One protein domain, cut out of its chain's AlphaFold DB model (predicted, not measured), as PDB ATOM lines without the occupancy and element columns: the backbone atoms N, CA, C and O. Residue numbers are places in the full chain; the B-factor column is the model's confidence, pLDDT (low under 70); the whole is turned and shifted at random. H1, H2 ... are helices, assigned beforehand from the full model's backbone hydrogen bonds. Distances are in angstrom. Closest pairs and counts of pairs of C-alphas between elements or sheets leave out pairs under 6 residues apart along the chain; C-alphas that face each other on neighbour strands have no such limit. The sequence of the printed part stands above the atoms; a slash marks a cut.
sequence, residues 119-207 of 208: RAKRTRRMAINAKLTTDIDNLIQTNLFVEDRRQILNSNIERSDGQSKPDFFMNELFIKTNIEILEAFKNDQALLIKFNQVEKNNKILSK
ATOM      1  N   ARG A 119     -13.845 -19.846  17.047       72.50
ATOM      2  CA  ARG A 119     -14.643 -19.125  16.051       72.50
ATOM      3  C   ARG A 119     -14.366 -17.623  16.086       72.50
ATOM      4  O   ARG A 119     -14.102 -17.061  15.030       72.50
ATOM      5  N   ALA A 120     -14.326 -17.000  17.267       74.31
ATOM      6  CA  ALA A 120     -13.987 -15.582  17.409       74.31
ATOM      7  C   ALA A 120     -12.560 -15.286  16.911       74.31
ATOM      8  O   ALA A 120     -12.352 -14.359  16.126       74.31
ATOM      9  N   LYS A 121     -11.585 -16.134  17.273       81.69
ATOM     10  CA  LYS A 121     -10.201 -16.044  16.776       81.69
ATOM     11  C   LYS A 121     -10.127 -16.164  15.255       81.69
ATOM     12  O   LYS A 121      -9.408 -15.392  14.623       81.69
ATOM     13  N   ARG A 122     -10.862 -17.108  14.658       85.38
ATOM     14  CA  ARG A 122     -10.919 -17.273  13.198       85.38
ATOM     15  C   ARG A 122     -11.495 -16.030  12.523       85.38
ATOM     16  O   ARG A 122     -10.862 -15.523  11.605       85.38
ATOM     17  N   THR A 123     -12.632 -15.518  12.994       84.12
ATOM     18  CA  THR A 123     -13.249 -14.300  12.445       84.12
ATOM     19  C   THR A 123     -12.301 -13.106  12.533       84.12
ATOM     20  O   THR A 123     -12.108 -12.410  11.542       84.12
ATOM     21  N   ARG A 124     -11.633 -12.912  13.679       83.56
ATOM     22  CA  ARG A 124     -10.633 -11.850  13.856       83.56
ATOM     23  C   ARG A 124      -9.475 -11.980  12.865       83.56
ATOM     24  O   ARG A 124      -9.115 -10.999  12.229       83.56
ATOM     25  N   ARG A 125      -8.914 -13.183  12.699       86.06
ATOM     26  CA  ARG A 125      -7.845 -13.437  11.715       86.06
ATOM     27  C   ARG A 125      -8.301 -13.127  10.289       86.06
ATOM     28  O   ARG A 125      -7.557 -12.499   9.550       86.06
ATOM     29  N   MET A 126      -9.519 -13.525   9.920       88.38
ATOM     30  CA  MET A 126     -10.077 -13.227   8.596       88.38
ATOM     31  C   MET A 126     -10.249 -11.720   8.378       88.38
ATOM     32  O   MET A 126      -9.888 -11.229   7.316       88.38
ATOM     33  N   ALA A 127     -10.728 -10.985   9.386       88.44
ATOM     34  CA  ALA A 127     -10.864  -9.531   9.312       88.44
ATOM     35  C   ALA A 127      -9.506  -8.819   9.179       88.44
ATOM     36  O   ALA A 127      -9.372  -7.909   8.369       88.44
ATOM     37  N   ILE A 128      -8.489  -9.259   9.929       88.12
ATOM     38  CA  ILE A 128      -7.125  -8.716   9.825       88.12
ATOM     39  C   ILE A 128      -6.539  -8.989   8.440       88.12
ATOM     40  O   ILE A 128      -5.980  -8.082   7.837       88.12
ATOM     41  N   ASN A 129      -6.695 -10.206   7.913       88.62
ATOM     42  CA  ASN A 129      -6.200 -10.535   6.577       88.62
ATOM     43  C   ASN A 129      -6.900  -9.703   5.497       88.62
ATOM     44  O   ASN A 129      -6.225  -9.168   4.630       88.62
ATOM     45  N   ALA A 130      -8.225  -9.542   5.571       90.19
ATOM     46  CA  ALA A 130      -8.966  -8.703   4.627       90.19
ATOM     47  C   ALA A 130      -8.501  -7.238   4.671       90.19
ATOM     48  O   ALA A 130      -8.332  -6.604   3.628       90.19
ATOM     49  N   LYS A 131      -8.244  -6.714   5.876       90.62
ATOM     50  CA  LYS A 131      -7.682  -5.375   6.053       90.62
ATOM     51  C   LYS A 131      -6.275  -5.271   5.461       90.62
ATOM     52  O   LYS A 131      -6.022  -4.341   4.710       90.62
ATOM     53  N   LEU A 132      -5.396  -6.234   5.744       89.25
ATOM     54  CA  LEU A 132      -4.040  -6.272   5.192       89.25
ATOM     55  C   LEU A 132      -4.059  -6.265   3.658       89.25
ATOM     56  O   LEU A 132      -3.318  -5.500   3.056       89.25
ATOM     57  N   THR A 133      -4.920  -7.076   3.035       89.88
ATOM     58  CA  THR A 133      -5.098  -7.082   1.575       89.88
ATOM     59  C   THR A 133      -5.516  -5.705   1.065       89.88
ATOM     60  O   THR A 133      -4.894  -5.183   0.152       89.88
ATOM     61  N   THR A 134      -6.494  -5.073   1.717       92.25
ATOM     62  CA  THR A 134      -6.966  -3.731   1.339       92.25
ATOM     63  C   THR A 134      -5.867  -2.667   1.493       92.25
ATOM     64  O   THR A 134      -5.694  -1.818   0.623       92.25
ATOM     65  N   ASP A 135      -5.104  -2.705   2.591       89.31
ATOM     66  CA  ASP A 135      -4.000  -1.774   2.849       89.31
ATOM     67  C   ASP A 135      -2.884  -1.931   1.796       89.31
ATOM     68  O   ASP A 135      -2.325  -0.936   1.330       89.31
ATOM     69  N   ILE A 136      -2.580  -3.173   1.402       87.06
ATOM     70  CA  ILE A 136      -1.623  -3.497   0.333       87.06
ATOM     71  C   ILE A 136      -2.117  -2.978  -1.021       87.06
ATOM     72  O   ILE A 136      -1.351  -2.318  -1.722       87.06
ATOM     73  N   ASP A 137      -3.382  -3.215  -1.371       87.50
ATOM     74  CA  ASP A 137      -3.956  -2.764  -2.643       87.50
ATOM     75  C   ASP A 137      -3.893  -1.237  -2.772       87.50
ATOM     76  O   ASP A 137      -3.448  -0.710  -3.792       87.50
ATOM     77  N   ASN A 138      -4.244  -0.511  -1.706       88.31
ATOM     78  CA  ASN A 138      -4.137   0.949  -1.665       88.31
ATOM     79  C   ASN A 138      -2.686   1.433  -1.833       88.31
ATOM     80  O   ASN A 138      -2.429   2.431  -2.513       88.31
ATOM     81  N   LEU A 139      -1.716   0.735  -1.232       86.25
ATOM     82  CA  LEU A 139      -0.298   1.066  -1.385       86.25
ATOM     83  C   LEU A 139       0.165   0.913  -2.841       86.25
ATOM     84  O   LEU A 139       0.909   1.749  -3.348       86.25
ATOM     85  N   ILE A 140      -0.282  -0.151  -3.507       83.81
ATOM     86  CA  ILE A 140       0.054  -0.429  -4.904       83.81
ATOM     87  C   ILE A 140      -0.599   0.608  -5.824       83.81
ATOM     88  O   ILE A 140       0.075   1.146  -6.697       83.81
ATOM     89  N   GLN A 141      -1.872   0.947  -5.600       82.25
ATOM     90  CA  GLN A 141      -2.598   1.938  -6.409       82.25
ATOM     91  C   GLN A 141      -2.043   3.360  -6.271       82.25
ATOM     92  O   GLN A 141      -2.075   4.136  -7.219       82.25
ATOM     93  N   THR A 142      -1.521   3.719  -5.097       83.00
ATOM     94  CA  THR A 142      -0.904   5.038  -4.872       83.00
ATOM     95  C   THR A 142       0.530   5.127  -5.392       83.00
ATOM     96  O   THR A 142       1.130   6.206  -5.374       83.00
ATOM     97  N   ASN A 143       1.103   4.019  -5.867       84.75
ATOM     98  CA  ASN A 143       2.415   4.031  -6.485       84.75
ATOM     99  C   ASN A 143       2.309   4.582  -7.916       84.75
ATOM    100  O   ASN A 143       1.801   3.913  -8.814       84.75
ATOM    101  N   LEU A 144       2.832   5.795  -8.126       83.44
ATOM    102  CA  LEU A 144       2.809   6.483  -9.422       83.44
ATOM    103  C   LEU A 144       3.408   5.649 -10.559       83.44
ATOM    104  O   LEU A 144       2.902   5.706 -11.673       83.44
ATOM    105  N   PHE A 145       4.452   4.859 -10.289       84.25
ATOM    106  CA  PHE A 145       5.062   3.994 -11.298       84.25
ATOM    107  C   PHE A 145       4.105   2.879 -11.722       84.25
ATOM    108  O   PHE A 145       3.932   2.620 -12.908       84.25
ATOM    109  N   VAL A 146       3.443   2.231 -10.762       83.69
ATOM    110  CA  VAL A 146       2.455   1.183 -11.060       83.69
ATOM    111  C   VAL A 146       1.277   1.763 -11.826       83.69
ATOM    112  O   VAL A 146       0.809   1.153 -12.786       83.69
ATOM    113  N   GLU A 147       0.817   2.943 -11.420       83.81
ATOM    114  CA  GLU A 147      -0.292   3.626 -12.072       83.81
ATOM    115  C   GLU A 147       0.056   4.024 -13.513       83.81
ATOM    116  O   GLU A 147      -0.724   3.746 -14.422       83.81
ATOM    117  N   ASP A 148       1.253   4.564 -13.752       85.50
ATOM    118  CA  ASP A 148       1.757   4.869 -15.096       85.50
ATOM    119  C   ASP A 148       1.838   3.608 -15.972       85.50
ATOM    120  O   ASP A 148       1.269   3.551 -17.064       85.50
ATOM    121  N   ARG A 149       2.436   2.525 -15.457       84.62
ATOM    122  CA  ARG A 149       2.514   1.238 -16.166       84.62
ATOM    123  C   ARG A 149       1.138   0.660 -16.494       84.62
ATOM    124  O   ARG A 149       0.949   0.119 -17.586       84.62
ATOM    125  N   ARG A 150       0.174   0.793 -15.583       83.94
ATOM    126  CA  ARG A 150      -1.219   0.370 -15.781       83.94
ATOM    127  C   ARG A 150      -1.907   1.197 -16.868       83.94
ATOM    128  O   ARG A 150      -2.598   0.630 -17.712       83.94
ATOM    129  N   GLN A 151      -1.702   2.512 -16.885       85.06
ATOM    130  CA  GLN A 151      -2.251   3.392 -17.920       85.06
ATOM    131  C   GLN A 151      -1.642   3.110 -19.296       85.06
ATOM    132  O   GLN A 151      -2.380   2.999 -20.276       85.06
ATOM    133  N   ILE A 152      -0.323   2.908 -19.374       84.12
ATOM    134  CA  ILE A 152       0.359   2.511 -20.611       84.12
ATOM    135  C   ILE A 152      -0.234   1.202 -21.136       84.12
ATOM    136  O   ILE A 152      -0.577   1.112 -22.317       84.12
ATOM    137  N   LEU A 153      -0.404   0.203 -20.268       82.75
ATOM    138  CA  LEU A 153      -1.011  -1.075 -20.627       82.75
ATOM    139  C   LEU A 153      -2.434  -0.891 -21.175       82.75
ATOM    140  O   LEU A 153      -2.706  -1.342 -22.283       82.75
ATOM    141  N   ASN A 154      -3.303  -0.165 -20.465       83.31
ATOM    142  CA  ASN A 154      -4.675   0.110 -20.906       83.31
ATOM    143  C   ASN A 154      -4.715   0.834 -22.258       83.31
ATOM    144  O   ASN A 154      -5.433   0.415 -23.163       83.31
ATOM    145  N   SER A 155      -3.878   1.856 -22.451       80.12
ATOM    146  CA  SER A 155      -3.818   2.598 -23.717       80.12
ATOM    147  C   SER A 155      -3.379   1.723 -24.903       80.12
ATOM    148  O   SER A 155      -3.835   1.911 -26.029       80.12
ATOM    149  N   ASN A 156      -2.516   0.729 -24.663       75.31
ATOM    150  CA  ASN A 156      -2.066  -0.226 -25.680       75.31
ATOM    151  C   ASN A 156      -3.115  -1.296 -26.020       75.31
ATOM    152  O   ASN A 156      -2.984  -1.969 -27.052       75.31
ATOM    153  N   ILE A 157      -4.120  -1.462 -25.158       72.44
ATOM    154  CA  ILE A 157      -5.285  -2.326 -25.367       72.44
ATOM    155  C   ILE A 157      -6.358  -1.553 -26.155       72.44
ATOM    156  O   ILE A 157      -6.872  -2.063 -27.149       72.44
ATOM    157  N   GLU A 158      -6.634  -0.302 -25.773       67.88
ATOM    158  CA  GLU A 158      -7.698   0.533 -26.355       67.88
ATOM    159  C   GLU A 158      -7.415   1.035 -27.781       67.88
ATOM    160  O   GLU A 158      -8.345   1.216 -28.558       67.88
ATOM    161  N   ARG A 159      -6.147   1.215 -28.179       63.00
ATOM    162  CA  ARG A 159      -5.754   1.684 -29.530       63.00
ATOM    163  C   ARG A 159      -5.959   0.666 -30.666       63.00
ATOM    164  O   ARG A 159      -5.364   0.817 -31.730       63.00
ATOM    165  N   SER A 160      -6.732  -0.397 -30.453       57.84
ATOM    166  CA  SER A 160      -6.992  -1.400 -31.488       57.84
ATOM    167  C   SER A 160      -8.310  -1.110 -32.209       57.84
ATOM    168  O   SER A 160      -9.386  -1.170 -31.618       57.84
ATOM    169  N   ASP A 161      -8.210  -0.806 -33.504       53.59
ATOM    170  CA  ASP A 161      -9.318  -0.576 -34.442       53.59
ATOM    171  C   ASP A 161     -10.147  -1.858 -34.681       53.59
ATOM    172  O   ASP A 161     -10.124  -2.460 -35.754       53.59
ATOM    173  N   GLY A 162     -10.860  -2.335 -33.658       57.66
ATOM    174  CA  GLY A 162     -11.843  -3.419 -33.771       57.66
ATOM    175  C   GLY A 162     -11.285  -4.823 -34.058       57.66
ATOM    176  O   GLY A 162     -12.070  -5.765 -34.145       57.66
ATOM    177  N   GLN A 163      -9.964  -5.003 -34.167       60.72
ATOM    178  CA  GLN A 163      -9.325  -6.321 -34.240       60.72
ATOM    179  C   GLN A 163      -8.655  -6.666 -32.909       60.72
ATOM    180  O   GLN A 163      -7.683  -6.031 -32.502       60.72
ATOM    181  N   SER A 164      -9.172  -7.697 -32.236       63.97
ATOM    182  CA  SER A 164      -8.571  -8.220 -31.007       63.97
ATOM    183  C   SER A 164      -7.161  -8.732 -31.308       63.97
ATOM    184  O   SER A 164      -6.988  -9.594 -32.174       63.97
ATOM    185  N   LYS A 165      -6.147  -8.212 -30.604       65.81
ATOM    186  CA  LYS A 165      -4.781  -8.752 -30.680       65.81
ATOM    187  C   LYS A 165      -4.818 -10.248 -30.335       65.81
ATOM    188  O   LYS A 165      -5.540 -10.615 -29.406       65.81
ATOM    189  N   PRO A 166      -4.050 -11.106 -31.032       74.94
ATOM    190  CA  PRO A 166      -3.961 -12.515 -30.671       74.94
ATOM    191  C   PRO A 166      -3.528 -12.665 -29.209       74.94
ATOM    192  O   PRO A 166      -2.613 -11.964 -28.766       74.94
ATOM    193  N   ASP A 167      -4.143 -13.600 -28.484       77.19
ATOM    194  CA  ASP A 167      -3.930 -13.821 -27.044       77.19
ATOM    195  C   ASP A 167      -2.450 -13.935 -26.653       77.19
ATOM    196  O   ASP A 167      -2.049 -13.499 -25.575       77.19
ATOM    197  N   PHE A 168      -1.619 -14.465 -27.554       82.06
ATOM    198  CA  PHE A 168      -0.173 -14.552 -27.379       82.06
ATOM    199  C   PHE A 168       0.483 -13.179 -27.142       82.06
ATOM    200  O   PHE A 168       1.222 -13.015 -26.173       82.06
ATOM    201  N   PHE A 169       0.161 -12.178 -27.965       80.56
ATOM    202  CA  PHE A 169       0.714 -10.823 -27.840       80.56
ATOM    203  C   PHE A 169       0.194 -10.101 -26.598       80.56
ATOM    204  O   PHE A 169       0.918  -9.322 -25.978       80.56
ATOM    205  N   MET A 170      -1.060 -10.358 -26.222       80.12
ATOM    206  CA  MET A 170      -1.622  -9.823 -24.985       80.12
ATOM    207  C   MET A 170      -0.883 -10.391 -23.776       80.12
ATOM    208  O   MET A 170      -0.434  -9.628 -22.922       80.12
ATOM    209  N   ASN A 171      -0.694 -11.710 -23.733       83.69
ATOM    210  CA  ASN A 171       0.039 -12.375 -22.661       83.69
ATOM    211  C   ASN A 171       1.487 -11.868 -22.563       83.69
ATOM    212  O   ASN A 171       1.945 -11.528 -21.477       83.69
ATOM    213  N   GLU A 172       2.183 -11.716 -23.693       87.31
ATOM    214  CA  GLU A 172       3.537 -11.152 -23.728       87.31
ATOM    215  C   GLU A 172       3.590  -9.728 -23.148       87.31
ATOM    216  O   GLU A 172       4.460  -9.414 -22.331       87.31
ATOM    217  N   LEU A 173       2.617  -8.877 -23.492       84.31
ATOM    218  CA  LEU A 173       2.522  -7.513 -22.972       84.31
ATOM    219  C   LEU A 173       2.245  -7.477 -21.457       84.31
ATOM    220  O   LEU A 173       2.847  -6.669 -20.740       84.31
ATOM    221  N   PHE A 174       1.377  -8.363 -20.958       85.75
ATOM    222  CA  PHE A 174       1.122  -8.519 -19.522       85.75
ATOM    223  C   PHE A 174       2.368  -9.007 -18.782       85.75
ATOM    224  O   PHE A 174       2.739  -8.419 -17.766       85.75
ATOM    225  N   ILE A 175       3.045 -10.039 -19.297       89.31
ATOM    226  CA  ILE A 175       4.275 -10.582 -18.706       89.31
ATOM    227  C   ILE A 175       5.341  -9.493 -18.627       89.31
ATOM    228  O   ILE A 175       5.899  -9.268 -17.554       89.31
ATOM    229  N   LYS A 176       5.580  -8.773 -19.727       88.94
ATOM    230  CA  LYS A 176       6.565  -7.690 -19.769       88.94
ATOM    231  C   LYS A 176       6.246  -6.600 -18.745       88.94
ATOM    232  O   LYS A 176       7.113  -6.203 -17.975       88.94
ATOM    233  N   THR A 177       4.991  -6.161 -18.681       86.19
ATOM    234  CA  THR A 177       4.567  -5.127 -17.727       86.19
ATOM    235  C   THR A 177       4.706  -5.594 -16.277       86.19
ATOM    236  O   THR A 177       5.173  -4.828 -15.436       86.19
ATOM    237  N   ASN A 178       4.375  -6.855 -15.985       87.75
ATOM    238  CA  ASN A 178       4.558  -7.442 -14.658       87.75
ATOM    239  C   ASN A 178       6.037  -7.523 -14.264       87.75
ATOM    240  O   ASN A 178       6.367  -7.218 -13.120       87.75
ATOM    241  N   ILE A 179       6.927  -7.896 -15.190       90.56
ATOM    242  CA  ILE A 179       8.378  -7.913 -14.951       90.56
ATOM    243  C   ILE A 179       8.866  -6.511 -14.584       90.56
ATOM    244  O   ILE A 179       9.507  -6.349 -13.551       90.56
ATOM    245  N   GLU A 180       8.498  -5.494 -15.364       87.62
ATOM    246  CA  GLU A 180       8.921  -4.112 -15.111       87.62
ATOM    247  C   GLU A 180       8.427  -3.587 -13.748       87.62
ATOM    248  O   GLU A 180       9.172  -2.921 -13.029       87.62
ATOM    249  N   ILE A 181       7.198  -3.936 -13.342       86.25
ATOM    250  CA  ILE A 181       6.665  -3.620 -12.003       86.25
ATOM    251  C   ILE A 181       7.464  -4.315 -10.901       86.25
ATOM    252  O   ILE A 181       7.848  -3.677  -9.919       86.25
ATOM    253  N   LEU A 182       7.740  -5.611 -11.052       86.38
ATOM    254  CA  LEU A 182       8.488  -6.379 -10.058       86.38
ATOM    255  C   LEU A 182       9.937  -5.895  -9.927       86.38
ATOM    256  O   LEU A 182      10.461  -5.828  -8.814       86.38
ATOM    257  N   GLU A 183      10.578  -5.526 -11.034       87.12
ATOM    258  CA  GLU A 183      11.925  -4.951 -11.036       87.12
ATOM    259  C   GLU A 183      11.961  -3.590 -10.340       87.12
ATOM    260  O   GLU A 183      12.829  -3.359  -9.494       87.12
ATOM    261  N   ALA A 184      10.992  -2.716 -10.620       83.12
ATOM    262  CA  ALA A 184      10.870  -1.439  -9.925       83.12
ATOM    263  C   ALA A 184      10.656  -1.638  -8.417       83.12
ATOM    264  O   ALA A 184      11.333  -1.010  -7.607       83.12
ATOM    265  N   PHE A 185       9.788  -2.572  -8.026       82.00
ATOM    266  CA  PHE A 185       9.531  -2.888  -6.617       82.00
ATOM    267  C   PHE A 185      10.743  -3.467  -5.896       82.00
ATOM    268  O   PHE A 185      10.967  -3.159  -4.727       82.00
ATOM    269  N   LYS A 186      11.547  -4.285  -6.579       84.56
ATOM    270  CA  LYS A 186      12.784  -4.835  -6.016       84.56
ATOM    271  C   LYS A 186      13.798  -3.738  -5.679       84.56
ATOM    272  O   LYS A 186      14.556  -3.887  -4.723       84.56
ATOM    273  N   ASN A 187      13.798  -2.654  -6.451       83.56
ATOM    274  CA  ASN A 187      14.745  -1.551  -6.310       83.56
ATOM    275  C   ASN A 187      14.199  -0.383  -5.462       83.56
ATOM    276  O   ASN A 187      14.975   0.458  -5.011       83.56
ATOM    277  N   ASP A 188      12.891  -0.339  -5.194       82.88
ATOM    278  CA  ASP A 188      12.247   0.698  -4.383       82.88
ATOM    279  C   ASP A 188      12.290   0.364  -2.878       82.88
ATOM    280  O   ASP A 188      11.378  -0.233  -2.292       82.88
ATOM    281  N   GLN A 189      13.368   0.796  -2.216       84.06
ATOM    282  CA  GLN A 189      13.508   0.664  -0.762       84.06
ATOM    283  C   GLN A 189      12.405   1.392   0.021       84.06
ATOM    284  O   GLN A 189      12.015   0.927   1.094       84.06
ATOM    285  N   ALA A 190      11.883   2.514  -0.485       84.19
ATOM    286  CA  ALA A 190      10.852   3.274   0.215       84.19
ATOM    287  C   ALA A 190       9.527   2.502   0.246       84.19
ATOM    288  O   ALA A 190       8.843   2.477   1.274       84.19
ATOM    289  N   LEU A 191       9.183   1.822  -0.847       81.50
ATOM    290  CA  LEU A 191       8.007   0.962  -0.915       81.50
ATOM    291  C   LEU A 191       8.142  -0.268  -0.011       81.50
ATOM    292  O   LEU A 191       7.202  -0.588   0.719       81.50
ATOM    293  N   LEU A 192       9.318  -0.905   0.028       81.75
ATOM    294  CA  LEU A 192       9.598  -2.010   0.956       81.75
ATOM    295  C   LEU A 192       9.424  -1.591   2.422       81.75
ATOM    296  O   LEU A 192       8.859  -2.341   3.221       81.75
ATOM    297  N   ILE A 193       9.866  -0.387   2.796       86.62
ATOM    298  CA  ILE A 193       9.655   0.151   4.148       86.62
ATOM    299  C   ILE A 193       8.158   0.309   4.435       86.62
ATOM    300  O   ILE A 193       7.694  -0.114   5.497       86.62
ATOM    301  N   LYS A 194       7.385   0.858   3.489       86.19
ATOM    302  CA  LYS A 194       5.934   1.025   3.650       86.19
ATOM    303  C   LYS A 194       5.206  -0.320   3.769       86.19
ATOM    304  O   LYS A 194       4.364  -0.458   4.653       86.19
ATOM    305  N   PHE A 195       5.560  -1.326   2.965       85.69
ATOM    306  CA  PHE A 195       5.012  -2.683   3.088       85.69
ATOM    307  C   PHE A 195       5.297  -3.293   4.461       85.69
ATOM    308  O   PHE A 195       4.376  -3.737   5.146       85.69
ATOM    309  N   ASN A 196       6.551  -3.230   4.914       86.12
ATOM    310  CA  ASN A 196       6.935  -3.706   6.243       86.12
ATOM    311  C   ASN A 196       6.176  -2.972   7.359       86.12
ATOM    312  O   ASN A 196       5.819  -3.568   8.378       86.12
ATOM    313  N   GLN A 197       5.903  -1.680   7.183       88.12
ATOM    314  CA  GLN A 197       5.121  -0.894   8.130       88.12
ATOM    315  C   GLN A 197       3.648  -1.325   8.153       88.12
ATOM    316  O   GLN A 197       3.088  -1.494   9.238       88.12
ATOM    317  N   VAL A 198       3.040  -1.575   6.990       87.25
ATOM    318  CA  VAL A 198       1.678  -2.122   6.868       87.25
ATOM    319  C   VAL A 198       1.580  -3.501   7.532       87.25
ATOM    320  O   VAL A 198       0.673  -3.733   8.339       87.25
ATOM    321  N   GLU A 199       2.537  -4.396   7.286       85.38
ATOM    322  CA  GLU A 199       2.586  -5.707   7.941       85.38
ATOM    323  C   GLU A 199       2.756  -5.585   9.459       85.38
ATOM    324  O   GLU A 199       2.048  -6.242  10.228       85.38
ATOM    325  N   LYS A 200       3.663  -4.714   9.921       87.00
ATOM    326  CA  LYS A 200       3.910  -4.487  11.352       87.00
ATOM    327  C   LYS A 200       2.667  -3.944  12.054       87.00
ATOM    328  O   LYS A 200       2.315  -4.447  13.123       87.00
ATOM    329  N   ASN A 201       1.973  -2.981  11.450       85.19
ATOM    330  CA  ASN A 201       0.732  -2.413  11.980       85.19
ATOM    331  C   ASN A 201      -0.363  -3.485  12.109       85.19
ATOM    332  O   ASN A 201      -1.001  -3.604  13.158       85.19
ATOM    333  N   ASN A 202      -0.528  -4.333  11.092       83.56
ATOM    334  CA  ASN A 202      -1.496  -5.431  11.120       83.56
ATOM    335  C   ASN A 202      -1.100  -6.547  12.113       83.56
ATOM    336  O   ASN A 202      -1.957  -7.118  12.794       83.56
ATOM    337  N   LYS A 203       0.201  -6.799  12.315       80.25
ATOM    338  CA  LYS A 203       0.706  -7.722  13.345       80.25
ATOM    339  C   LYS A 203       0.459  -7.203  14.764       80.25
ATOM    340  O   LYS A 203       0.165  -8.009  15.646       80.25
ATOM    341  N   ILE A 204       0.522  -5.891  14.998       77.31
ATOM    342  CA  ILE A 204       0.155  -5.281  16.289       77.31
ATOM    343  C   ILE A 204      -1.345  -5.463  16.558       77.31
ATOM    344  O   ILE A 204      -1.711  -5.942  17.631       77.31
ATOM    345  N   LEU A 205      -2.200  -5.203  15.563       70.38
ATOM    346  CA  LEU A 205      -3.652  -5.430  15.654       70.38
ATOM    347  C   LEU A 205      -4.018  -6.897  15.929       70.38
ATOM    348  O   LEU A 205      -5.027  -7.176  16.569       70.38
ATOM    349  N   SER A 206      -3.185  -7.850  15.496       64.69
ATOM    350  CA  SER A 206      -3.387  -9.280  15.769       64.69
ATOM    351  C   SER A 206      -3.142  -9.699  17.222       64.69
ATOM    352  O   SER A 206      -3.599 -10.771  17.627       64.69
ATOM    353  N   LYS A 207      -2.430  -8.870  18.001       64.25
ATOM    354  CA  LYS A 207      -2.056  -9.149  19.395       64.25
ATOM    355  C   LYS A 207      -3.001  -8.514  20.430       64.25
ATOM    356  O   LYS A 207      -2.880  -8.857  21.602       64.25
TER     357      LYS A 207
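What this domain is: This is residues 119 to 207 of the 208 residues of an uncharacterized protein of Fragilariopsis cylindrus CCMP1102 (UniProt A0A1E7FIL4). Two pairs of antiparallel helices make the two arms of a wide V: H1 and H4 lie side by side in one arm, H2 and H3 in the other, and the chain turns the corner at two tight links. At the tip of the H2 and H3 arm, residues 158 to 164 stick out, of which 158 belongs to H2 and the rest to the short link between H2 and H3. The printed part has 89 residues with four named helices, H1 to H4 in order, no named strand, and is all helix. It is only just loose, close to extended, with a radius of gyration of the C-alphas of 17.7 A, and only just elongated, spanning 54 by 33 by 18 A.

Where its parts are: H1, residues 119 to 141, begins with C-alpha 119 at (-14.643, -19.125, 16.051) and is 33.1 A long. H2, residues 144 to 158, is 20.8 A long. H3, residues 167 to 187, is 30.5 A long, from C-alpha 167 at (-3.930, -13.821, -27.044). H4, residues 189 to 205, is 24.5 A long and ends with C-alpha 205 at (-3.652, -5.430, 15.654).

How they stand to each other: H1 and H4 touch at a shallow tilt of 20 degrees, opposite ways; their closest C-alphas, of Leu 132 and Asn 202, are 6.5 A apart. H1 and H2 are close but not clearly touching, about perpendicular at 76 degrees, with the C-alphas of Gln 141 and Glu 147 closest at 6.3 A. H2 and H3 form a helical hairpin and touch at a shallow tilt of 9 degrees, opposite ways; H3 touches H2 with residues 173 to 181 alone, and the closest C-alphas, of Val 146 and Ile 181, are 6.5 A apart. H3 and H4 are close but not clearly touching, about perpendicular at 83 degrees, with the C-alphas of Phe 185 and Leu 191 closest at 7.0 A. H1 and H3 are apart, as are H2 and H4. In H1, H2, H3 and H4 every O i to N i+4 pair is within hydrogen-bond range.

The domain as a whole: The two C-alphas farthest apart, of Asp 161 and Lys 207, are 55.0 A apart. The printed part has no cut and no long link. The mean pLDDT of the printed part is 81.8, and residues 158 to 165 and 206 to 207 are under 70.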